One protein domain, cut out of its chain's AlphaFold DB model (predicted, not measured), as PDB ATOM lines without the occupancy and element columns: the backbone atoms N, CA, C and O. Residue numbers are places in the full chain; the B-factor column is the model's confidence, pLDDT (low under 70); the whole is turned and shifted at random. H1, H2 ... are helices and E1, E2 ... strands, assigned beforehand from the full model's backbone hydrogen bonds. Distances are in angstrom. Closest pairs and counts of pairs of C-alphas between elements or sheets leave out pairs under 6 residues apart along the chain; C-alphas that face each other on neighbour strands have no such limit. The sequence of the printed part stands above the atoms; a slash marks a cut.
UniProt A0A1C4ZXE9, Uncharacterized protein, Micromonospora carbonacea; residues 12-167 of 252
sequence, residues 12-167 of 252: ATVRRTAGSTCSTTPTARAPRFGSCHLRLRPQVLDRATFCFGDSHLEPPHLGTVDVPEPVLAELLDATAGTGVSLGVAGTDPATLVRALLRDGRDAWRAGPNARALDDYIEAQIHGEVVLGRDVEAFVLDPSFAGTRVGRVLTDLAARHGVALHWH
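AT A GLANCE: This is residues 12 to 167 of the 252 residues of an uncharacterized protein of Micromonospora carbonacea (UniProt A0A1C4ZXE9). Two small lobes sit side by side along the longest axis: one is a three-stranded sheet, E1 E4 E5, with H5 over one face, and the other is a two-stranded ribbon, E2 E3, with H2 packed beside it and H3 next to H2. H1 and the link from E3 to H4 join the lobes, and much of the unnamed stretch of residues 12 to 36 lies between them. The printed part has 156 residues with five named helices and five named strands, in the order E1 H1 E2 H2 H3 E3 H4 E4 H5 E5; the class is mixed, helices and strands, with 68 residues, under half, in named elements. The larger sheet is mixed, in the order E1 E4 E5, and E2 E3 is antiparallel. The whole is compact, with a radius of gyration of the C-alphas of 16.0 A and spans of 44 by 33 by 32 A.

IN THESE COORDINATES: The larger sheet holds E1, residues 37 to 40, from C-alpha 37 at (22.108, -43.208, 56.216), E4, residues 135 to 140, 13.6 A long, and E5, residues 163 to 166, ending at C-alpha 166 at (17.574, -34.053, 55.856). H5 is residues 148 to 159, 16.4 A, and H4 is residues 131 to 134. H1 is residues 42 to 47, E2 residues 48 to 52, 13.4 A, and E3 residues 121 to 125, 12.7 A. H2, residues 69 to 82, spans 19.7 A from C-alpha 69 at (24.434, -59.120, 35.651), and H3 is residues 93 to 100.

HOW THE PARTS SIT: E1 and E4 are antiparallel, with N 39 and O 137 2.8 A apart, within hydrogen-bond range. E4 and E5 are parallel, with N 138 and O 163 at 2.8 A; E4, H5 and E5 form a strand-helix-strand unit, two parallel neighbour strands with a helix between, with a right-handed crossover. H5 is on one face of this sheet, giving two layers, at a height over the sheet of 10.0 A; it lies over E4 and E5 and runs along the strands, at 21 degrees to E4 on the local plane, and the C-alphas of Ala 157 and Leu 164, the closest of H5 and E5, are 6.5 A apart. H4 only grazes the sheet; H1 is close to H4 but not clearly touching, their closest C-alphas being Val 44 and Asp 134 at 6.5 A. E2 and E3 are antiparallel, with N 51 and O 122 at 3.0 A. The closest C-alphas of E2 and H2 are Cys 51 and Val 71, 5.7 A. H2 touches H3 with residues 76 to 80 alone, closest at Leu 76 and Pro 93, C-alphas 5.3 A apart, at a steep tilt of 48 degrees, opposite ways. Every O i to N i+4 pair is within range in H2, H3 and H5; H1 has 0 of 2 but 3 of 3 O i to N i+3 pairs, and H4 is too short for an O i to N i+4 pair.

THE WHOLE: The C-alphas farthest apart, of Ala 94 and Arg 148, are 46.3 A apart. The printed part has no cut. The links E2 to H2 and H3 to E3 are long. Mean pLDDT of the printed part is 81.2; residues 12 to 29, 103 to 112 and 114 are under 70.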
ATOM      1  N   ALA A  12      26.226 -50.960  53.954       32.03
ATOM      2  CA  ALA A  12      26.021 -49.646  53.366       32.03
ATOM      3  C   ALA A  12      25.206 -49.801  52.091       32.03
ATOM      4  O   ALA A  12      25.545 -50.597  51.229       32.03
ATOM      5  N   THR A  13      24.135 -49.030  51.939       33.53
ATOM      6  CA  THR A  13      23.445 -48.940  50.651       33.53
ATOM      7  C   THR A  13      24.321 -48.108  49.719       33.53
ATOM      8  O   THR A  13      24.461 -46.897  49.905       33.53
ATOM      9  N   VAL A  14      24.973 -48.742  48.745       29.33
ATOM     10  CA  VAL A  14      25.853 -48.019  47.821       29.33
ATOM     11  C   VAL A  14      25.028 -47.206  46.828       29.33
ATOM     12  O   VAL A  14      24.083 -47.700  46.216       29.33
ATOM     13  N   ARG A  15      25.427 -45.945  46.632       36.53
ATOM     14  CA  ARG A  15      25.008 -45.121  45.496       36.53
ATOM     15  C   ARG A  15      26.231 -44.736  44.673       36.53
ATOM     16  O   ARG A  15      27.277 -44.392  45.209       36.53
ATOM     17  N   ARG A  16      26.055 -44.697  43.353       25.83
ATOM     18  CA  ARG A  16      26.894 -43.919  42.437       25.83
ATOM     19  C   ARG A  16      26.263 -42.527  42.316       25.83
ATOM     20  O   ARG A  16      25.293 -42.354  41.578       25.83
ATOM     21  N   THR A  17      26.779 -41.523  43.025       29.02
ATOM     22  CA  THR A  17      26.351 -40.121  42.865       29.02
ATOM     23  C   THR A  17      27.465 -39.218  42.382       29.02
ATOM     24  O   THR A  17      28.542 -39.178  42.955       29.02
ATOM     25  N   ALA A  18      27.172 -38.465  41.329       22.09
ATOM     26  CA  ALA A  18      27.834 -37.221  40.996       22.09
ATOM     27  C   ALA A  18      26.717 -36.224  40.692       22.09
ATOM     28  O   ALA A  18      25.771 -36.580  39.992       22.09
ATOM     29  N   GLY A  19      26.832 -35.010  41.219       21.19
ATOM     30  CA  GLY A  19      25.997 -33.876  40.830       21.19
ATOM     31  C   GLY A  19      24.625 -33.822  41.498       21.19
ATOM     32  O   GLY A  19      23.705 -34.550  41.141       21.19
ATOM     33  N   SER A  20      24.519 -32.918  42.473       24.53
ATOM     34  CA  SER A  20      23.349 -32.097  42.815       24.53
ATOM     35  C   SER A  20      22.025 -32.425  42.107       24.53
ATOM     36  O   SER A  20      21.747 -31.914  41.030       24.53
ATOM     37  N   THR A  21      21.149 -33.173  42.771       21.12
ATOM     38  CA  THR A  21      19.721 -32.834  42.858       21.12
ATOM     39  C   THR A  21      19.103 -33.602  44.020       21.12
ATOM     40  O   THR A  21      19.258 -34.815  44.169       21.12
ATOM     41  N   CYS A  22      18.428 -32.838  44.870       28.47
ATOM     42  CA  CYS A  22      17.563 -33.294  45.940       28.47
ATOM     43  C   CYS A  22      16.465 -34.180  45.326       28.47
ATOM     44  O   CYS A  22      15.563 -33.673  44.663       28.47
ATOM     45  N   SER A  23      16.563 -35.504  45.461       29.77
ATOM     46  CA  SER A  23      15.430 -36.377  45.163       29.77
ATOM     47  C   SER A  23      14.501 -36.334  46.368       29.77
ATOM     48  O   SER A  23      14.831 -36.868  47.424       29.77
ATOM     49  N   THR A  24      13.355 -35.688  46.188       28.39
ATOM     50  CA  THR A  24      12.234 -35.500  47.121       28.39
ATOM     51  C   THR A  24      11.526 -36.792  47.540       28.39
ATOM     52  O   THR A  24      10.435 -36.738  48.101       28.39
ATOM     53  N   THR A  25      12.107 -37.968  47.303       39.00
ATOM     54  CA  THR A  25      11.555 -39.217  47.824       39.00
ATOM     55  C   THR A  25      11.867 -39.307  49.326       39.00
ATOM     56  O   THR A  25      13.043 -39.322  49.686       39.00
ATOM     57  N   PRO A  26      10.853 -39.383  50.216       33.56
ATOM     58  CA  PRO A  26      11.000 -39.325  51.683       33.56
ATOM     59  C   PRO A  26      11.912 -40.371  52.335       33.56
ATOM     60  O   PRO A  26      12.098 -40.348  53.548       33.56
ATOM     61  N   THR A  27      12.417 -41.335  51.572       42.72
ATOM     62  CA  THR A  27      12.775 -42.656  52.071       42.72
ATOM     63  C   THR A  27      14.200 -43.006  51.666       42.72
ATOM     64  O   THR A  27      14.554 -42.928  50.488       42.72
ATOM     65  N   ALA A  28      15.015 -43.429  52.635       47.91
ATOM     66  CA  ALA A  28      16.237 -44.173  52.348       47.91
ATOM     67  C   ALA A  28      15.889 -45.348  51.419       47.91
ATOM     68  O   ALA A  28      14.859 -45.986  51.611       47.91
ATOM     69  N   ARG A  29      16.722 -45.649  50.414       58.38
ATOM     70  CA  ARG A  29      16.421 -46.693  49.408       58.38
ATOM     71  C   ARG A  29      16.296 -48.114  49.989       58.38
ATOM     72  O   ARG A  29      15.803 -48.990  49.300       58.38
ATOM     73  N   ALA A  30      16.687 -48.323  51.249       73.19
ATOM     74  CA  ALA A  30      16.432 -49.542  52.018       73.19
ATOM     75  C   ALA A  30      15.884 -49.178  53.414       73.19
ATOM     76  O   ALA A  30      16.591 -49.283  54.422       73.19
ATOM     77  N   PRO A  31      14.631 -48.698  53.507       74.81
ATOM     78  CA  PRO A  31      14.141 -48.043  54.718       74.81
ATOM     79  C   PRO A  31      13.940 -48.998  55.892       74.81
ATOM     80  O   PRO A  31      13.860 -48.568  57.035       74.81
ATOM     81  N   ARG A  32      13.938 -50.313  55.656       83.19
ATOM     82  CA  ARG A  32      13.875 -51.322  56.721       83.19
ATOM     83  C   ARG A  32      15.023 -51.227  57.738       83.19
ATOM     84  O   ARG A  32      14.859 -51.693  58.859       83.19
ATOM     85  N   PHE A  33      16.179 -50.669  57.362       83.75
ATOM     86  CA  PHE A  33      17.408 -50.744  58.172       83.75
ATOM     87  C   PHE A  33      17.662 -49.523  59.058       83.75
ATOM     88  O   PHE A  33      18.573 -49.548  59.882       83.75
ATOM     89  N   GLY A  34      16.865 -48.471  58.909       87.81
ATOM     90  CA  GLY A  34      16.986 -47.258  59.702       87.81
ATOM     91  C   GLY A  34      16.565 -46.031  58.911       87.81
ATOM     92  O   GLY A  34      16.356 -46.090  57.698       87.81
ATOM     93  N   SER A  35      16.428 -44.915  59.616       90.12
ATOM     94  CA  SER A  35      15.986 -43.654  59.027       90.12
ATOM     95  C   SER A  35      17.157 -42.803  58.512       90.12
ATOM     96  O   SER A  35      17.102 -42.262  57.412       90.12
ATOM     97  N   CYS A  36      18.276 -42.773  59.238       91.06
ATOM     98  CA  CYS A  36      19.499 -42.084  58.820       91.06
ATOM     99  C   CYS A  36      20.430 -43.002  58.010       91.06
ATOM    100  O   CYS A  36      20.582 -44.179  58.334       91.06
ATOM    101  N   HIS A  37      21.123 -42.461  57.005       90.19
ATOM    102  CA  HIS A  37      22.108 -43.208  56.216       90.19
ATOM    103  C   HIS A  37      23.253 -42.329  55.697       90.19
ATOM    104  O   HIS A  37      23.181 -41.100  55.680       90.19
ATOM    105  N   LEU A  38      24.325 -42.984  55.250       92.38
ATOM    106  CA  LEU A  38      25.442 -42.346  54.559       92.38
ATOM    107  C   LEU A  38      25.265 -42.513  53.052       92.38
ATOM    108  O   LEU A  38      25.038 -43.620  52.566       92.38
ATOM    109  N   ARG A  39      25.420 -41.423  52.302       90.62
ATOM    110  CA  ARG A  39      25.597 -41.483  50.852       90.62
ATOM    111  C   ARG A  39      27.079 -41.652  50.566       90.62
ATOM    112  O   ARG A  39      27.870 -40.760  50.864       90.62
ATOM    113  N   LEU A  40      27.443 -42.802  50.017       91.81
ATOM    114  CA  LEU A  40      28.823 -43.120  49.676       91.81
ATOM    115  C   LEU A  40      29.209 -42.540  48.316       91.81
ATOM    116  O   LEU A  40      28.368 -42.364  47.436       91.81
ATOM    117  N   ARG A  41      30.497 -42.245  48.153       90.62
ATOM    118  CA  ARG A  41      31.069 -41.800  46.885       90.62
ATOM    119  C   ARG A  41      31.297 -42.989  45.938       90.62
ATOM    120  O   ARG A  41      31.521 -44.107  46.409       90.62
ATOM    121  N   PRO A  42      31.308 -42.759  44.609       90.00
ATOM    122  CA  PRO A  42      31.409 -43.823  43.611       90.00
ATOM    123  C   PRO A  42      32.587 -44.787  43.779       90.00
ATOM    124  O   PRO A  42      32.397 -45.968  43.526       90.00
ATOM    125  N   GLN A  43      33.758 -44.331  44.231       91.88
ATOM    126  CA  GLN A  43      34.945 -45.191  44.371       91.88
ATOM    127  C   GLN A  43      34.777 -46.336  45.382       91.88
ATOM    128  O   GLN A  43      35.576 -47.263  45.415       91.88
ATOM    129  N   VAL A  44      33.753 -46.284  46.241       94.56
ATOM    130  CA  VAL A  44      33.472 -47.388  47.169       94.56
ATOM    131  C   VAL A  44      32.936 -48.622  46.428       94.56
ATOM    132  O   VAL A  44      33.071 -49.733  46.935       94.56
ATOM    133  N   LEU A  45      32.379 -48.448  45.223       92.00
ATOM    134  CA  LEU A  45      31.904 -49.545  44.371       92.00
ATOM    135  C   LEU A  45      33.013 -50.545  44.025       92.00
ATOM    136  O   LEU A  45      32.745 -51.741  43.986       92.00
ATOM    137  N   ASP A  46      34.244 -50.067  43.837       94.19
ATOM    138  CA  ASP A  46      35.390 -50.872  43.385       94.19
ATOM    139  C   ASP A  46      35.813 -51.939  44.411       94.19
ATOM    140  O   ASP A  46      36.623 -52.818  44.134       94.19
ATOM    141  N   ARG A  47      35.271 -51.857  45.627       95.31
ATOM    142  CA  ARG A  47      35.522 -52.791  46.728       95.31
ATOM    143  C   ARG A  47      34.227 -53.272  47.373       95.31
ATOM    144  O   ARG A  47      34.202 -53.534  48.574       95.31
ATOM    145  N   ALA A  48      33.147 -53.329  46.604       94.88
ATOM    146  CA  ALA A  48      31.855 -53.782  47.085       94.88
ATOM    147  C   ALA A  48      31.372 -55.011  46.313       94.88
ATOM    148  O   ALA A  48      31.488 -55.075  45.088       94.88
ATOM    149  N   THR A  49      30.786 -55.955  47.043       94.81
ATOM    150  CA  THR A  49      29.907 -56.980  46.475       94.81
ATOM    151  C   THR A  49      28.458 -56.585  46.681       94.81
ATOM    152  O   THR A  49      28.130 -55.845  47.611       94.81
ATOM    153  N   PHE A  50      27.597 -57.087  45.808       94.00
ATOM    154  CA  PHE A  50      26.176 -56.792  45.790       94.00
ATOM    155  C   PHE A  50      25.366 -58.078  45.765       94.00
ATOM    156  O   PHE A  50      25.754 -59.050  45.117       94.00
ATOM    157  N   CYS A  51      24.206 -58.043  46.405       92.50
ATOM    158  CA  CYS A  51      23.155 -59.036  46.238       92.50
ATOM    159  C   CYS A  51      21.792 -58.346  46.219       92.50
ATOM    160  O   CYS A  51      21.611 -57.281  46.816       92.50
ATOM    161  N   PHE A  52      20.822 -58.945  45.538       89.94
ATOM    162  CA  PHE A  52      19.433 -58.527  45.677       89.94
ATOM    163  C   PHE A  52      18.866 -59.099  46.988       89.94
ATOM    164  O   PHE A  52      19.042 -60.281  47.278       89.94
ATOM    165  N   GLY A  53      18.225 -58.260  47.805       86.75
ATOM    166  CA  GLY A  53      17.711 -58.654  49.120       86.75
ATOM    167  C   GLY A  53      18.781 -58.780  50.218       86.75
ATOM    168  O   GLY A  53      19.812 -58.111  50.173       86.75
ATOM    169  N   ASP A  54      18.498 -59.591  51.247       84.31
ATOM    170  CA  ASP A  54      19.324 -59.729  52.463       84.31
ATOM    171  C   ASP A  54      20.377 -60.826  52.296       84.31
ATOM    172  O   ASP A  54      20.037 -61.991  52.071       84.31
ATOM    173  N   SER A  55      21.652 -60.493  52.501       84.38
ATOM    174  CA  SER A  55      22.731 -61.482  52.399       84.38
ATOM    175  C   SER A  55      22.638 -62.586  53.458       84.38
ATOM    176  O   SER A  55      23.234 -63.647  53.299       84.38
ATOM    177  N   HIS A  56      21.906 -62.350  54.554       84.94
ATOM    178  CA  HIS A  56      21.657 -63.356  55.587       84.94
ATOM    179  C   HIS A  56      20.858 -64.560  55.069       84.94
ATOM    180  O   HIS A  56      20.961 -65.640  55.641       84.94
ATOM    181  N   LEU A  57      20.080 -64.379  53.998       86.06
ATOM    182  CA  LEU A  57      19.333 -65.459  53.353       86.06
ATOM    183  C   LEU A  57      20.187 -66.262  52.363       86.06
ATOM    184  O   LEU A  57      19.643 -67.109  51.664       86.06
ATOM    185  N   GLU A  58      21.494 -65.988  52.307       87.75
ATOM    186  CA  GLU A  58      22.452 -66.652  51.420       87.75
ATOM    187  C   GLU A  58      21.984 -66.639  49.953       87.75
ATOM    188  O   GLU A  58      21.798 -67.696  49.344       87.75
ATOM    189  N   PRO A  59      21.754 -65.443  49.369       87.81
ATOM    190  CA  PRO A  59      21.283 -65.343  47.999       87.81
ATOM    191  C   PRO A  59      22.284 -66.020  47.049       87.81
ATOM    192  O   PRO A  59      23.494 -65.804  47.174       87.81
ATOM    193  N   PRO A  60      21.800 -66.814  46.079       86.62
ATOM    194  CA  PRO A  60      22.666 -67.604  45.204       86.62
ATOM    195  C   PRO A  60      23.468 -66.737  44.226       86.62
ATOM    196  O   PRO A  60      24.501 -67.170  43.715       86.62
ATOM    197  N   HIS A  61      23.000 -65.515  43.967       93.00
ATOM    198  CA  HIS A  61      23.561 -64.613  42.974       93.00
ATOM    199  C   HIS A  61      24.190 -63.392  43.643       93.00
ATOM    200  O   HIS A  61      23.517 -62.574  44.275       93.00
ATOM    201  N   LEU A  62      25.504 -63.276  43.467       93.81
ATOM    202  CA  LEU A  62      26.312 -62.146  43.905       93.81
ATOM    203  C   LEU A  62      26.904 -61.447  42.683       93.81
ATOM    204  O   LEU A  62      27.209 -62.091  41.680       93.81
ATOM    205  N   GLY A  63      27.099 -60.138  42.785       93.69
ATOM    206  CA  GLY A  63      27.716 -59.333  41.735       93.69
ATOM    207  C   GLY A  63      28.745 -58.355  42.282       93.69
ATOM    208  O   GLY A  63      28.801 -58.079  43.481       93.69
ATOM    209  N   THR A  64      29.543 -57.800  41.381       95.12
ATOM    210  CA  THR A  64      30.405 -56.637  41.637       95.12
ATOM    211  C   THR A  64      30.000 -55.509  40.694       95.12
ATOM    212  O   THR A  64      29.081 -55.658  39.889       95.12
ATOM    213  N   VAL A  65      30.671 -54.358  40.773       92.00
ATOM    214  CA  VAL A  65      30.446 -53.287  39.791       92.00
ATOM    215  C   VAL A  65      30.856 -53.703  38.371       92.00
ATOM    216  O   VAL A  65      30.263 -53.215  37.411       92.00
ATOM    217  N   ASP A  66      31.824 -54.615  38.250       93.19
ATOM    218  CA  ASP A  66      32.324 -55.130  36.971       93.19
ATOM    219  C   ASP A  66      31.466 -56.270  36.416       93.19
ATOM    220  O   ASP A  66      31.433 -56.477  35.207       93.19
ATOM    221  N   VAL A  67      30.774 -57.001  37.297       95.12
ATOM    222  CA  VAL A  67      29.876 -58.113  36.946       95.12
ATOM    223  C   VAL A  67      28.518 -57.905  37.637       95.12
ATOM    224  O   VAL A  67      28.221 -58.566  38.641       95.12
ATOM    225  N   PRO A  68      27.711 -56.923  37.186       91.81
ATOM    226  CA  PRO A  68      26.426 -56.601  37.805       91.81
ATOM    227  C   PRO A  68      25.285 -57.532  37.366       91.81
ATOM    228  O   PRO A  68      24.215 -57.513  37.977       91.81
ATOM    229  N   GLU A  69      25.475 -58.329  36.313       94.12
ATOM    230  CA  GLU A  69      24.434 -59.120  35.651       94.12
ATOM    231  C   GLU A  69      23.669 -60.058  36.595       94.12
ATOM    232  O   GLU A  69      22.440 -60.056  36.512       94.12
ATOM    233  N   PRO A  70      24.309 -60.799  37.525       95.00
ATOM    234  CA  PRO A  70      23.580 -61.691  38.430       95.00
ATOM    235  C   PRO A  70      22.588 -60.939  39.324       95.00
ATOM    236  O   PRO A  70      21.472 -61.391  39.554       95.00
ATOM    237  N   VAL A  71      22.970 -59.748  39.790       92.94
ATOM    238  CA  VAL A  71      22.126 -58.906  40.650       92.94
ATOM    239  C   VAL A  71      21.021 -58.234  39.840       92.94
ATOM    240  O   VAL A  71      19.897 -58.098  40.317       92.94
ATOM    241  N   LEU A  72      21.324 -57.815  38.607       91.75
ATOM    242  CA  LEU A  72      20.330 -57.242  37.701       91.75
ATOM    243  C   LEU A  72      19.282 -58.273  37.274       91.75
ATOM    244  O   LEU A  72      18.116 -57.908  37.160       91.75
ATOM    245  N   ALA A  73      19.674 -59.532  37.065       93.44
ATOM    246  CA  ALA A  73      18.749 -60.620  36.760       93.44
ATOM    247  C   ALA A  73      17.736 -60.820  37.896       93.44
ATOM    248  O   ALA A  73      16.534 -60.744  37.657       93.44
ATOM    249  N   GLU A  74      18.213 -60.930  39.140       94.12
ATOM    250  CA  GLU A  74      17.344 -61.028  40.322       94.12
ATOM    251  C   GLU A  74      16.410 -59.820  40.467       94.12
ATOM    252  O   GLU A  74      15.219 -59.967  40.740       94.12
ATOM    253  N   LEU A  75      16.924 -58.608  40.227       90.75
ATOM    254  CA  LEU A  75      16.104 -57.401  40.257       90.75
ATOM    255  C   LEU A  75      15.005 -57.430  39.181       90.75
ATOM    256  O   LEU A  75      13.878 -57.012  39.450       90.75
ATOM    257  N   LEU A  76      15.317 -57.888  37.965       93.31
ATOM    258  CA  LEU A  76      14.356 -57.995  36.866       93.31
ATOM    259  C   LEU A  76      13.273 -59.033  37.171       93.31
ATOM    260  O   LEU A  76      12.094 -58.733  36.975       93.31
ATOM    261  N   ASP A  77      13.651 -60.193  37.704       94.06
ATOM    262  CA  ASP A  77      12.713 -61.250  38.091       94.06
ATOM    263  C   ASP A  77      11.793 -60.792  39.231       94.06
ATOM    264  O   ASP A  77      10.566 -60.915  39.142       94.06
ATOM    265  N   ALA A  78      12.351 -60.154  40.264       91.06
ATOM    266  CA  ALA A  78      11.566 -59.564  41.347       91.06
ATOM    267  C   ALA A  78      10.619 -58.464  40.839       91.06
ATOM    268  O   ALA A  78       9.458 -58.386  41.258       91.06
ATOM    269  N   THR A  79      11.084 -57.648  39.890       90.56
ATOM    270  CA  THR A  79      10.268 -56.609  39.251       90.56
ATOM    271  C   THR A  79       9.108 -57.223  38.467       90.56
ATOM    272  O   THR A  79       7.978 -56.749  38.577       90.56
ATOM    273  N   ALA A  80       9.355 -58.296  37.712       93.31
ATOM    274  CA  ALA A  80       8.322 -59.012  36.968       93.31
ATOM    275  C   ALA A  80       7.249 -59.603  37.895       93.31
ATOM    276  O   ALA A  80       6.061 -59.534  37.583       93.31
ATOM    277  N   GLY A  81       7.664 -60.162  39.036       92.06
ATOM    278  CA  GLY A  81       6.759 -60.806  39.987       92.06
ATOM    279  C   GLY A  81       5.938 -59.835  40.837       92.06
ATOM    280  O   GLY A  81       4.809 -60.151  41.207       92.06
ATOM    281  N   THR A  82       6.483 -58.659  41.161       89.00
ATOM    282  CA  THR A  82       5.857 -57.733  42.124       89.00
ATOM    283  C   THR A  82       5.270 -56.474  41.490       89.00
ATOM    284  O   THR A  82       4.440 -55.810  42.114       89.00
ATOM    285  N   GLY A  83       5.699 -56.109  40.278       88.19
ATOM    286  CA  GLY A  83       5.392 -54.807  39.683       88.19
ATOM    287  C   GLY A  83       6.045 -53.629  40.423       88.19
ATOM    288  O   GLY A  83       5.629 -52.477  40.256       88.19
ATOM    289  N   VAL A  84       7.029 -53.912  41.285       85.25
ATOM    290  CA  VAL A  84       7.781 -52.943  42.086       85.25
ATOM    291  C   VAL A  84       9.272 -53.153  41.836       85.25
ATOM    292  O   VAL A  84       9.731 -54.283  41.718       85.25
ATOM    293  N   SER A  85      10.028 -52.065  41.736       85.50
ATOM    294  CA  SER A  85      11.484 -52.128  41.608       85.50
ATOM    295  C   SER A  85      12.127 -51.002  42.398       85.50
ATOM    296  O   SER A  85      11.742 -49.838  42.250       85.50
ATOM    297  N   LEU A  86      13.099 -51.330  43.248       80.75
ATOM    298  CA  LEU A  86      13.810 -50.402  44.130       80.75
ATOM    299  C   LEU A  86      12.891 -49.360  44.807       80.75
ATOM    300  O   LEU A  86      13.216 -48.166  44.863       80.75
ATOM    301  N   GLY A  87      11.723 -49.805  45.279       77.94
ATOM    302  CA  GLY A  87      10.722 -48.986  45.968       77.94
ATOM    303  C   GLY A  87       9.801 -48.157  45.064       77.94
ATOM    304  O   GLY A  87       9.029 -47.342  45.576       77.94
ATOM    305  N   VAL A  88       9.848 -48.346  43.748       78.94
ATOM    306  CA  VAL A  88       8.993 -47.672  42.762       78.94
ATOM    307  C   VAL A  88       7.915 -48.641  42.288       78.94
ATOM    308  O   VAL A  88       8.239 -49.685  41.729       78.94
ATOM    309  N   ALA A  89       6.640 -48.322  42.524       82.62
ATOM    310  CA  ALA A  89       5.527 -49.167  42.086       82.62
ATOM    311  C   ALA A  89       5.126 -48.895  40.629       82.62
ATOM    312  O   ALA A  89       5.342 -47.797  40.113       82.62
ATOM    313  N   GLY A  90       4.450 -49.866  40.010       83.00
ATOM    314  CA  GLY A  90       3.916 -49.735  38.652       83.00
ATOM    315  C   GLY A  90       5.002 -49.825  37.584       83.00
ATOM    316  O   GLY A  90       4.912 -49.160  36.555       83.00
ATOM    317  N   THR A  91       6.041 -50.613  37.849       83.06
ATOM    318  CA  THR A  91       7.163 -50.829  36.935       83.06
ATOM    319  C   THR A  91       7.202 -52.281  36.477       83.06
ATOM    320  O   THR A  91       6.791 -53.183  37.198       83.06
ATOM    321  N   ASP A  92       7.714 -52.498  35.272       90.25
ATOM    322  CA  ASP A  92       7.923 -53.814  34.671       90.25
ATOM    323  C   ASP A  92       9.389 -53.953  34.207       90.25
ATOM    324  O   ASP A  92      10.123 -52.952  34.166       90.25
ATOM    325  N   PRO A  93       9.853 -55.168  33.855       91.88
ATOM    326  CA  PRO A  93      11.236 -55.378  33.428       91.88
ATOM    327  C   PRO A  93      11.638 -54.531  32.214       91.88
ATOM    328  O   PRO A  93      12.735 -53.975  32.179       91.88
ATOM    329  N   ALA A  94      10.752 -54.365  31.228       90.94
ATOM    330  CA  ALA A  94      11.045 -53.581  30.028       90.94
ATOM    331  C   ALA A  94      11.232 -52.088  30.347       90.94
ATOM    332  O   ALA A  94      12.053 -51.395  29.743       90.94
ATOM    333  N   THR A  95      10.468 -51.566  31.297       86.62
ATOM    334  CA  THR A  95      10.553 -50.194  31.796       86.62
ATOM    335  C   THR A  95      11.812 -50.000  32.626       86.62
ATOM    336  O   THR A  95      12.506 -49.004  32.419       86.62
ATOM    337  N   LEU A  96      12.166 -50.977  33.466       84.69
ATOM    338  CA  LEU A  96      13.429 -50.986  34.200       84.69
ATOM    339  C   LEU A  96      14.634 -50.963  33.251       84.69
ATOM    340  O   LEU A  96      15.466 -50.063  33.354       84.69
ATOM    341  N   VAL A  97      14.695 -51.866  32.269       88.06
ATOM    342  CA  VAL A  97      15.789 -51.905  31.282       88.06
ATOM    343  C   VAL A  97      15.880 -50.590  30.510       88.06
ATOM    344  O   VAL A  97      16.959 -50.011  30.400       88.06
ATOM    345  N   ARG A  98      14.752 -50.051  30.029       86.06
ATOM    346  CA  ARG A  98      14.740 -48.744  29.350       86.06
ATOM    347  C   ARG A  98      15.245 -47.617  30.246       86.06
ATOM    348  O   ARG A  98      15.893 -46.707  29.742       86.06
ATOM    349  N   ALA A  99      14.948 -47.647  31.543       79.88
ATOM    350  CA  ALA A  99      15.444 -46.650  32.484       79.88
ATOM    351  C   ALA A  99      16.953 -46.792  32.740       79.88
ATOM    352  O   ALA A  99      17.634 -45.775  32.831       79.88
ATOM    353  N   LEU A 100      17.475 -48.019  32.808       79.31
ATOM    354  CA  LEU A 100      18.907 -48.295  32.981       79.31
ATOM    355  C   LEU A 100      19.741 -47.913  31.750       79.31
ATOM    356  O   LEU A 100      20.869 -47.456  31.901       79.31
ATOM    357  N   LEU A 101      19.184 -48.078  30.548       82.69
ATOM    358  CA  LEU A 101      19.848 -47.741  29.281       82.69
ATOM    359  C   LEU A 101      19.807 -46.245  28.937       82.69
ATOM    360  O   LEU A 101      20.461 -45.815  27.990       82.69
ATOM    361  N   ARG A 102      19.016 -45.440  29.658       78.69
ATOM    362  CA  ARG A 102      18.992 -43.987  29.461       78.69
ATOM    363  C   ARG A 102      20.225 -43.363  30.104       78.69
ATOM    364  O   ARG A 102      20.429 -43.484  31.310       78.69
ATOM    365  N   ASP A 103      20.982 -42.606  29.318       56.03
ATOM    366  CA  ASP A 103      22.047 -41.759  29.842       56.03
ATOM    367  C   ASP A 103      21.462 -40.695  30.780       56.03
ATOM    368  O   ASP A 103      20.695 -39.823  30.374       56.03
ATOM    369  N   GLY A 104      21.820 -40.769  32.063       54.47
ATOM    370  CA  GLY A 104      21.473 -39.746  33.050       54.47
ATOM    371  C   GLY A 104      21.015 -40.296  34.400       54.47
ATOM    372  O   GLY A 104      20.192 -41.201  34.507       54.47
ATOM    373  N   ARG A 105      21.509 -39.674  35.476       54.22
ATOM    374  CA  ARG A 105      21.259 -40.058  36.883       54.22
ATOM    375  C   ARG A 105      19.816 -39.839  37.360       54.22
ATOM    376  O   ARG A 105      19.477 -40.257  38.468       54.22
ATOM    377  N   ASP A 106      18.996 -39.203  36.526       53.00
ATOM    378  CA  ASP A 106      17.601 -38.851  36.793       53.00
ATOM    379  C   ASP A 106      16.593 -39.779  36.108       53.00
ATOM    380  O   ASP A 106      15.391 -39.636  36.328       53.00
ATOM    381  N   ALA A 107      17.062 -40.756  35.324       50.31
ATOM    382  CA  ALA A 107      16.197 -41.680  34.596       50.31
ATOM    383  C   ALA A 107      15.340 -42.563  35.526       50.31
ATOM    384  O   ALA A 107      14.214 -42.919  35.179       50.31
ATOM    385  N   TRP A 108      15.838 -42.867  36.732       58.38
ATOM    386  CA  TRP A 108      15.133 -43.669  37.736       58.38
ATOM    387  C   TRP A 108      14.305 -42.801  38.693       58.38
ATOM    388  O   TRP A 108      14.733 -42.513  39.816       58.38
ATOM    389  N   ARG A 109      13.138 -42.332  38.232       56.56
ATOM    390  CA  ARG A 109      12.198 -41.515  39.035       56.56
ATOM    391  C   ARG A 109      10.710 -41.793  38.777       56.56
ATOM    392  O   ARG A 109       9.864 -41.109  39.345       56.56
ATOM    393  N   ALA A 110      10.364 -42.745  37.916       51.25
ATOM    394  CA  ALA A 110       8.994 -42.881  37.435       51.25
ATOM    395  C   ALA A 110       8.141 -43.780  38.343       51.25
ATOM    396  O   ALA A 110       8.094 -44.980  38.120       51.25
ATOM    397  N   GLY A 111       7.444 -43.210  39.332       59.41
ATOM    398  CA  GLY A 111       6.321 -43.894  39.986       59.41
ATOM    399  C   GLY A 111       6.092 -43.532  41.458       59.41
ATOM    400  O   GLY A 111       6.953 -42.920  42.098       59.41
ATOM    401  N   PRO A 112       4.920 -43.889  42.012       61.88
ATOM    402  CA  PRO A 112       4.637 -43.730  43.431       61.88
ATOM    403  C   PRO A 112       5.555 -44.628  44.272       61.88
ATOM    404  O   PRO A 112       5.881 -45.755  43.896       61.88
ATOM    405  N   ASN A 113       5.964 -44.120  45.434       72.88
ATOM    406  CA  ASN A 113       6.785 -44.864  46.382       72.88
ATOM    407  C   ASN A 113       5.982 -46.042  46.955       72.88
ATOM    408  O   ASN A 113       5.011 -45.842  47.687       72.88
ATOM    409  N   ALA A 114       6.408 -47.264  46.640       69.25
ATOM    410  CA  ALA A 114       5.754 -48.499  47.059       69.25
ATOM    411  C   ALA A 114       5.886 -48.768  48.566       69.25
ATOM    412  O   ALA A 114       5.161 -49.604  49.112       69.25
ATOM    413  N   ARG A 115       6.823 -48.087  49.247       75.69
ATOM    414  CA  ARG A 115       7.254 -48.381  50.624       75.69
ATOM    415  C   ARG A 115       7.612 -49.862  50.790       75.69
ATOM    416  O   ARG A 115       7.301 -50.480  51.809       75.69
ATOM    417  N   ALA A 116       8.216 -50.432  49.748       77.81
ATOM    418  CA  ALA A 116       8.639 -51.817  49.729       77.81
ATOM    419  C   ALA A 116       9.830 -51.980  50.676       77.81
ATOM    420  O   ALA A 116      10.889 -51.387  50.485       77.81
ATOM    421  N   LEU A 117       9.621 -52.744  51.747       80.81
ATOM    422  CA  LEU A 117      10.654 -52.981  52.754       80.81
ATOM    423  C   LEU A 117      11.705 -53.972  52.262       80.81
ATOM    424  O   LEU A 117      12.831 -53.906  52.733       80.81
ATOM    425  N   ASP A 118      11.332 -54.883  51.365       81.12
ATOM    426  CA  ASP A 118      12.135 -56.042  50.961       81.12
ATOM    427  C   ASP A 118      12.741 -55.915  49.550       81.12
ATOM    428  O   ASP A 118      13.380 -56.840  49.070       81.12
ATOM    429  N   ASP A 119      12.580 -54.756  48.906       83.12
ATOM    430  CA  ASP A 119      12.991 -54.498  47.521       83.12
ATOM    431  C   ASP A 119      14.187 -53.535  47.474       83.12
ATOM    432  O   ASP A 119      14.052 -52.313  47.367       83.12
ATOM    433  N   TYR A 120      15.380 -54.096  47.660       85.88
ATOM    434  CA  TYR A 120      16.636 -53.355  47.709       85.88
ATOM    435  C   TYR A 120      17.810 -54.222  47.252       85.88
ATOM    436  O   TYR A 120      17.773 -55.448  47.319       85.88
ATOM    437  N   ILE A 121      18.887 -53.555  46.840       89.06
ATOM    438  CA  ILE A 121      20.196 -54.177  46.639       89.06
ATOM    439  C   ILE A 121      21.018 -53.921  47.898       89.06
ATOM    440  O   ILE A 121      21.233 -52.765  48.288       89.06
ATOM    441  N   GLU A 122      21.461 -54.989  48.548       89.94
ATOM    442  CA  GLU A 122      22.438 -54.900  49.622       89.94
ATOM    443  C   GLU A 122      23.838 -54.807  49.018       89.94
ATOM    444  O   GLU A 122      24.148 -55.468  48.027       89.94
ATOM    445  N   ALA A 123      24.682 -53.971  49.620       91.06
ATOM    446  CA  ALA A 123      26.087 -53.904  49.273       91.06
ATOM    447  C   ALA A 123      26.951 -54.146  50.509       91.06
ATOM    448  O   ALA A 123      26.795 -53.488  51.547       91.06
ATOM    449  N   GLN A 124      27.887 -55.078  50.379       92.06
ATOM    450  CA  GLN A 124      28.893 -55.361  51.388       92.06
ATOM    451  C   GLN A 124      30.180 -54.656  50.987       92.06
ATOM    452  O   GLN A 124      30.763 -54.932  49.943       92.06
ATOM    453  N   ILE A 125      30.614 -53.716  51.823       94.62
ATOM    454  CA  ILE A 125      31.840 -52.963  51.578       94.62
ATOM    455  C   ILE A 125      33.016 -53.724  52.173       94.62
ATOM    456  O   ILE A 125      33.041 -53.997  53.373       94.62
ATOM    457  N   HIS A 126      34.012 -54.031  51.349       93.88
ATOM    458  CA  HIS A 126      35.232 -54.687  51.790       93.88
ATOM    459  C   HIS A 126      36.258 -53.650  52.250       93.88
ATOM    460  O   HIS A 126      36.746 -52.831  51.472       93.88
ATOM    461  N   GLY A 127      36.601 -53.704  53.536       93.38
ATOM    462  CA  GLY A 127      37.560 -52.797  54.161       93.38
ATOM    463  C   GLY A 127      36.912 -51.577  54.812       93.38
ATOM    464  O   GLY A 127      35.696 -51.469  54.946       93.38
ATOM    465  N   GLU A 128      37.755 -50.657  55.272       94.06
ATOM    466  CA  GLU A 128      37.320 -49.529  56.093       94.06
ATOM    467  C   GLU A 128      36.576 -48.458  55.287       94.06
ATOM    468  O   GLU A 128      37.035 -48.014  54.229       94.06
ATOM    469  N   VAL A 129      35.462 -47.978  55.844       93.94
ATOM    470  CA  VAL A 129      34.758 -46.782  55.368       93.94
ATOM    471  C   VAL A 129      35.303 -45.561  56.105       93.94
ATOM    472  O   VAL A 129      35.051 -45.358  57.291       93.94
ATOM    473  N   VAL A 130      36.045 -44.723  55.387       94.38
ATOM    474  CA  VAL A 130      36.667 -43.503  55.910       94.38
ATOM    475  C   VAL A 130      35.784 -42.312  55.567       94.38
ATOM    476  O   VAL A 130      35.649 -41.973  54.397       94.38
ATOM    477  N   LEU A 131      35.227 -41.627  56.566       93.12
ATOM    478  CA  LEU A 131      34.210 -40.583  56.355       93.12
ATOM    479  C   LEU A 131      34.633 -39.494  55.356       93.12
ATOM    480  O   LEU A 131      33.947 -39.283  54.363       93.12
ATOM    481  N   GLY A 132      35.789 -38.855  55.562       92.69
ATOM    482  CA  GLY A 132      36.251 -37.770  54.683       92.69
ATOM    483  C   GLY A 132      36.614 -38.209  53.256       92.69
ATOM    484  O   GLY A 132      36.626 -37.384  52.346       92.69
ATOM    485  N   ARG A 133      36.899 -39.503  53.045       93.75
ATOM    486  CA  ARG A 133      37.278 -40.056  51.735       93.75
ATOM    487  C   ARG A 133      36.101 -40.687  51.010       93.75
ATOM    488  O   ARG A 133      35.992 -40.519  49.806       93.75
ATOM    489  N   ASP A 134      35.269 -41.437  51.721       95.31
ATOM    490  CA  ASP A 134      34.300 -42.381  51.161       95.31
ATOM    491  C   ASP A 134      32.863 -41.872  51.256       95.31
ATOM    492  O   ASP A 134      32.009 -42.331  50.501       95.31
ATOM    493  N   VAL A 135      32.581 -40.921  52.149       94.94
ATOM    494  CA  VAL A 135      31.234 -40.376  52.329       94.94
ATOM    495  C   VAL A 135      31.098 -39.078  51.540       94.94
ATOM    496  O   VAL A 135      31.950 -38.189  51.555       94.94
ATOM    497  N   GLU A 136      30.010 -38.995  50.791       93.56
ATOM    498  CA  GLU A 136      29.599 -37.805  50.062       93.56
ATOM    499  C   GLU A 136      28.663 -36.947  50.915       93.56
ATOM    500  O   GLU A 136      28.813 -35.727  50.961       93.56
ATOM    501  N   ALA A 137      27.708 -37.584  51.600       94.12
ATOM    502  CA  ALA A 137      26.762 -36.896  52.465       94.12
ATOM    503  C   ALA A 137      26.268 -37.767  53.626       94.12
ATOM    504  O   ALA A 137      26.111 -38.980  53.490       94.12
ATOM    505  N   PHE A 138      25.930 -37.123  54.737       94.44
ATOM    506  CA  PHE A 138      25.036 -37.657  55.757       94.44
ATOM    507  C   PHE A 138      23.601 -37.318  55.356       94.44
ATOM    508  O   PHE A 138      23.317 -36.179  54.988       94.44
ATOM    509  N   VAL A 139      22.696 -38.288  55.436       92.62
ATOM    510  CA  VAL A 139      21.262 -38.077  55.224       92.62
ATOM    511  C   VAL A 139      20.542 -38.470  56.504       92.62
ATOM    512  O   VAL A 139      20.562 -39.639  56.888       92.62
ATOM    513  N   LEU A 140      19.965 -37.488  57.192       92.75
ATOM    514  CA  LEU A 140      19.387 -37.653  58.522       92.75
ATOM    515  C   LEU A 140      17.866 -37.525  58.513       92.75
ATOM    516  O   LEU A 140      17.289 -36.810  57.691       92.75
ATOM    517  N   ASP A 141      17.237 -38.197  59.471       92.69
ATOM    518  CA  ASP A 141      15.809 -38.084  59.738       92.69
ATOM    519  C   ASP A 141      15.517 -36.859  60.618       92.69
ATOM    520  O   ASP A 141      16.184 -36.680  61.645       92.69
ATOM    521  N   PRO A 142      14.535 -36.016  60.250       94.12
ATOM    522  CA  PRO A 142      14.216 -34.778  60.960       94.12
ATOM    523  C   PRO A 142      13.801 -34.997  62.420       94.12
ATOM    524  O   PRO A 142      14.002 -34.096  63.233       94.12
ATOM    525  N   SER A 143      13.325 -36.187  62.806       94.81
ATOM    526  CA  SER A 143      13.044 -36.519  64.213       94.81
ATOM    527  C   SER A 143      14.284 -36.440  65.115       94.81
ATOM    528  O   SER A 143      14.170 -36.251  66.327       94.81
ATOM    529  N   PHE A 144      15.493 -36.519  64.546       95.38
ATOM    530  CA  PHE A 144      16.734 -36.328  65.294       95.38
ATOM    531  C   PHE A 144      17.180 -34.866  65.397       95.38
ATOM    532  O   PHE A 144      18.118 -34.590  66.156       95.38
ATOM    533  N   ALA A 145      16.542 -33.922  64.701       94.06
ATOM    534  CA  ALA A 145      16.874 -32.505  64.806       94.06
ATOM    535  C   ALA A 145      16.736 -32.020  66.263       94.06
ATOM    536  O   ALA A 145      15.776 -32.332  66.963       94.06
ATOM    537  N   GLY A 146      17.747 -31.309  66.769       90.88
ATOM    538  CA  GLY A 146      17.770 -30.833  68.162       90.88
ATOM    539  C   GLY A 146      18.014 -31.913  69.231       90.88
ATOM    540  O   GLY A 146      18.190 -31.582  70.407       90.88
ATOM    541  N   THR A 147      18.110 -33.194  68.864       94.81
ATOM    542  CA  THR A 147      18.478 -34.272  69.799       94.81
ATOM    543  C   THR A 147      19.996 -34.348  70.006       94.81
ATOM    544  O   THR A 147      20.784 -33.798  69.233       94.81
ATOM    545  N   ARG A 148      20.447 -35.074  71.043       95.12
ATOM    546  CA  ARG A 148      21.882 -35.366  71.239       95.12
ATOM    547  C   ARG A 148      22.474 -36.109  70.036       95.12
ATOM    548  O   ARG A 148      23.577 -35.778  69.617       95.12
ATOM    549  N   VAL A 149      21.742 -37.079  69.486       94.31
ATOM    550  CA  VAL A 149      22.171 -37.867  68.319       94.31
ATOM    551  C   VAL A 149      22.318 -36.966  67.093       94.31
ATOM    552  O   VAL A 149      23.369 -36.976  66.459       94.31
ATOM    553  N   GLY A 150      21.318 -36.124  66.809       96.19
ATOM    554  CA  GLY A 150      21.369 -35.186  65.685       96.19
ATOM    555  C   GLY A 150      22.530 -34.195  65.777       96.19
ATOM    556  O   GLY A 150      23.183 -33.940  64.767       96.19
ATOM    557  N   ARG A 151      22.854 -33.703  66.984       97.31
ATOM    558  CA  ARG A 151      24.049 -32.868  67.206       97.31
ATOM    559  C   ARG A 151      25.338 -33.623  66.903       97.31
ATOM    560  O   ARG A 151      26.130 -33.149  66.103       97.31
ATOM    561  N   VAL A 152      25.510 -34.827  67.454       97.19
ATOM    562  CA  VAL A 152      26.714 -35.647  67.212       97.19
ATOM    563  C   VAL A 152      26.916 -35.930  65.721       97.19
ATOM    564  O   VAL A 152      28.042 -35.833  65.235       97.19
ATOM    565  N   LEU A 153      25.847 -36.263  64.991       95.69
ATOM    566  CA  LEU A 153      25.915 -36.538  63.552       95.69
ATOM    567  C   LEU A 153      26.219 -35.274  62.738       95.69
ATOM    568  O   LEU A 153      27.059 -35.321  61.842       95.69
ATOM    569  N   THR A 154      25.606 -34.141  63.089       96.44
ATOM    570  CA  THR A 154      25.902 -32.834  62.477       96.44
ATOM    571  C   THR A 154      27.361 -32.429  62.706       96.44
ATOM    572  O   THR A 154      28.060 -32.082  61.756       96.44
ATOM    573  N   ASP A 155      27.858 -32.551  63.940       96.88
ATOM    574  CA  ASP A 155      29.246 -32.232  64.296       96.88
ATOM    575  C   ASP A 155      30.239 -33.161  63.591       96.88
ATOM    576  O   ASP A 155      31.342 -32.759  63.222       96.88
ATOM    577  N   LEU A 156      29.884 -34.436  63.410       96.06
ATOM    578  CA  LEU A 156      30.702 -35.388  62.665       96.06
ATOM    579  C   LEU A 156      30.769 -35.025  61.176       96.06
ATOM    580  O   LEU A 156      31.864 -35.004  60.616       96.06
ATOM    581  N   ALA A 157      29.635 -34.687  60.556       95.19
ATOM    582  CA  ALA A 157      29.594 -34.235  59.167       95.19
ATOM    583  C   ALA A 157      30.459 -32.978  58.965       95.19
ATOM    584  O   ALA A 157      31.312 -32.956  58.076       95.19
ATOM    585  N   ALA A 158      30.327 -31.989  59.857       95.94
ATOM    586  CA  ALA A 158      31.117 -30.760  59.828       95.94
ATOM    587  C   ALA A 158      32.624 -31.024  59.986       95.94
ATOM    588  O   ALA A 158      33.421 -30.546  59.179       95.94
ATOM    589  N   ARG A 159      33.025 -31.840  60.973       96.69
ATOM    590  CA  ARG A 159      34.438 -32.189  61.219       96.69
ATOM    591  C   ARG A 159      35.118 -32.867  60.032       96.69
ATOM    592  O   ARG A 159      36.325 -32.725  59.873       96.69
ATOM    593  N   HIS A 160      34.364 -33.600  59.217       95.94
ATOM    594  CA  HIS A 160      34.893 -34.288  58.038       95.94
ATOM    595  C   HIS A 160      34.631 -33.544  56.719       95.94
ATOM    596  O   HIS A 160      34.965 -34.079  55.664       95.94
ATOM    597  N   GLY A 161      34.053 -32.336  56.755       94.88
ATOM    598  CA  GLY A 161      33.731 -31.561  55.550       94.88
ATOM    599  C   GLY A 161      32.722 -32.257  54.630       94.88
ATOM    600  O   GLY A 161      32.777 -32.095  53.412       94.88
ATOM    601  N   VAL A 162      31.833 -33.073  55.199       95.06
ATOM    602  CA  VAL A 162      30.848 -33.873  54.465       95.06
ATOM    603  C   VAL A 162      29.504 -33.147  54.459       95.06
ATOM    604  O   VAL A 162      29.089 -32.582  55.470       95.06
ATOM    605  N   ALA A 163      28.802 -33.176  53.324       94.69
ATOM    606  CA  ALA A 163      27.493 -32.544  53.207       94.69
ATOM    607  C   ALA A 163      26.472 -33.178  54.167       94.69
ATOM    608  O   ALA A 163      26.490 -34.386  54.410       94.69
ATOM    609  N   LEU A 164      25.550 -32.366  54.679       94.31
ATOM    610  CA  LEU A 164      24.444 -32.817  55.515       94.31
ATOM    611  C   LEU A 164      23.121 -32.552  54.796       94.31
ATOM    612  O   LEU A 164      22.859 -31.438  54.343       94.31
ATOM    613  N   HIS A 165      22.283 -33.576  54.709       93.19
ATOM    614  CA  HIS A 165      20.938 -33.497  54.164       93.19
ATOM    615  C   HIS A 165      19.934 -34.053  55.168       93.19
ATOM    616  O   HIS A 165      20.242 -34.979  55.917       93.19
ATOM    617  N   TRP A 166      18.719 -33.524  55.126       90.00
ATOM    618  CA  TRP A 166      17.574 -34.053  55.856       90.00
ATOM    619  C   TRP A 166      16.575 -34.596  54.840       90.00
ATOM    620  O   TRP A 166      16.332 -33.949  53.819       90.00
ATOM    621  N   HIS A 167      16.046 -35.797  55.072       87.88
ATOM    622  CA  HIS A 167      14.929 -36.311  54.274       87.88
ATOM    623  C   HIS A 167      13.595 -35.935  54.932       87.88
ATOM    624  O   HIS A 167      13.568 -35.304  55.983       87.88
TER     625      HIS A 167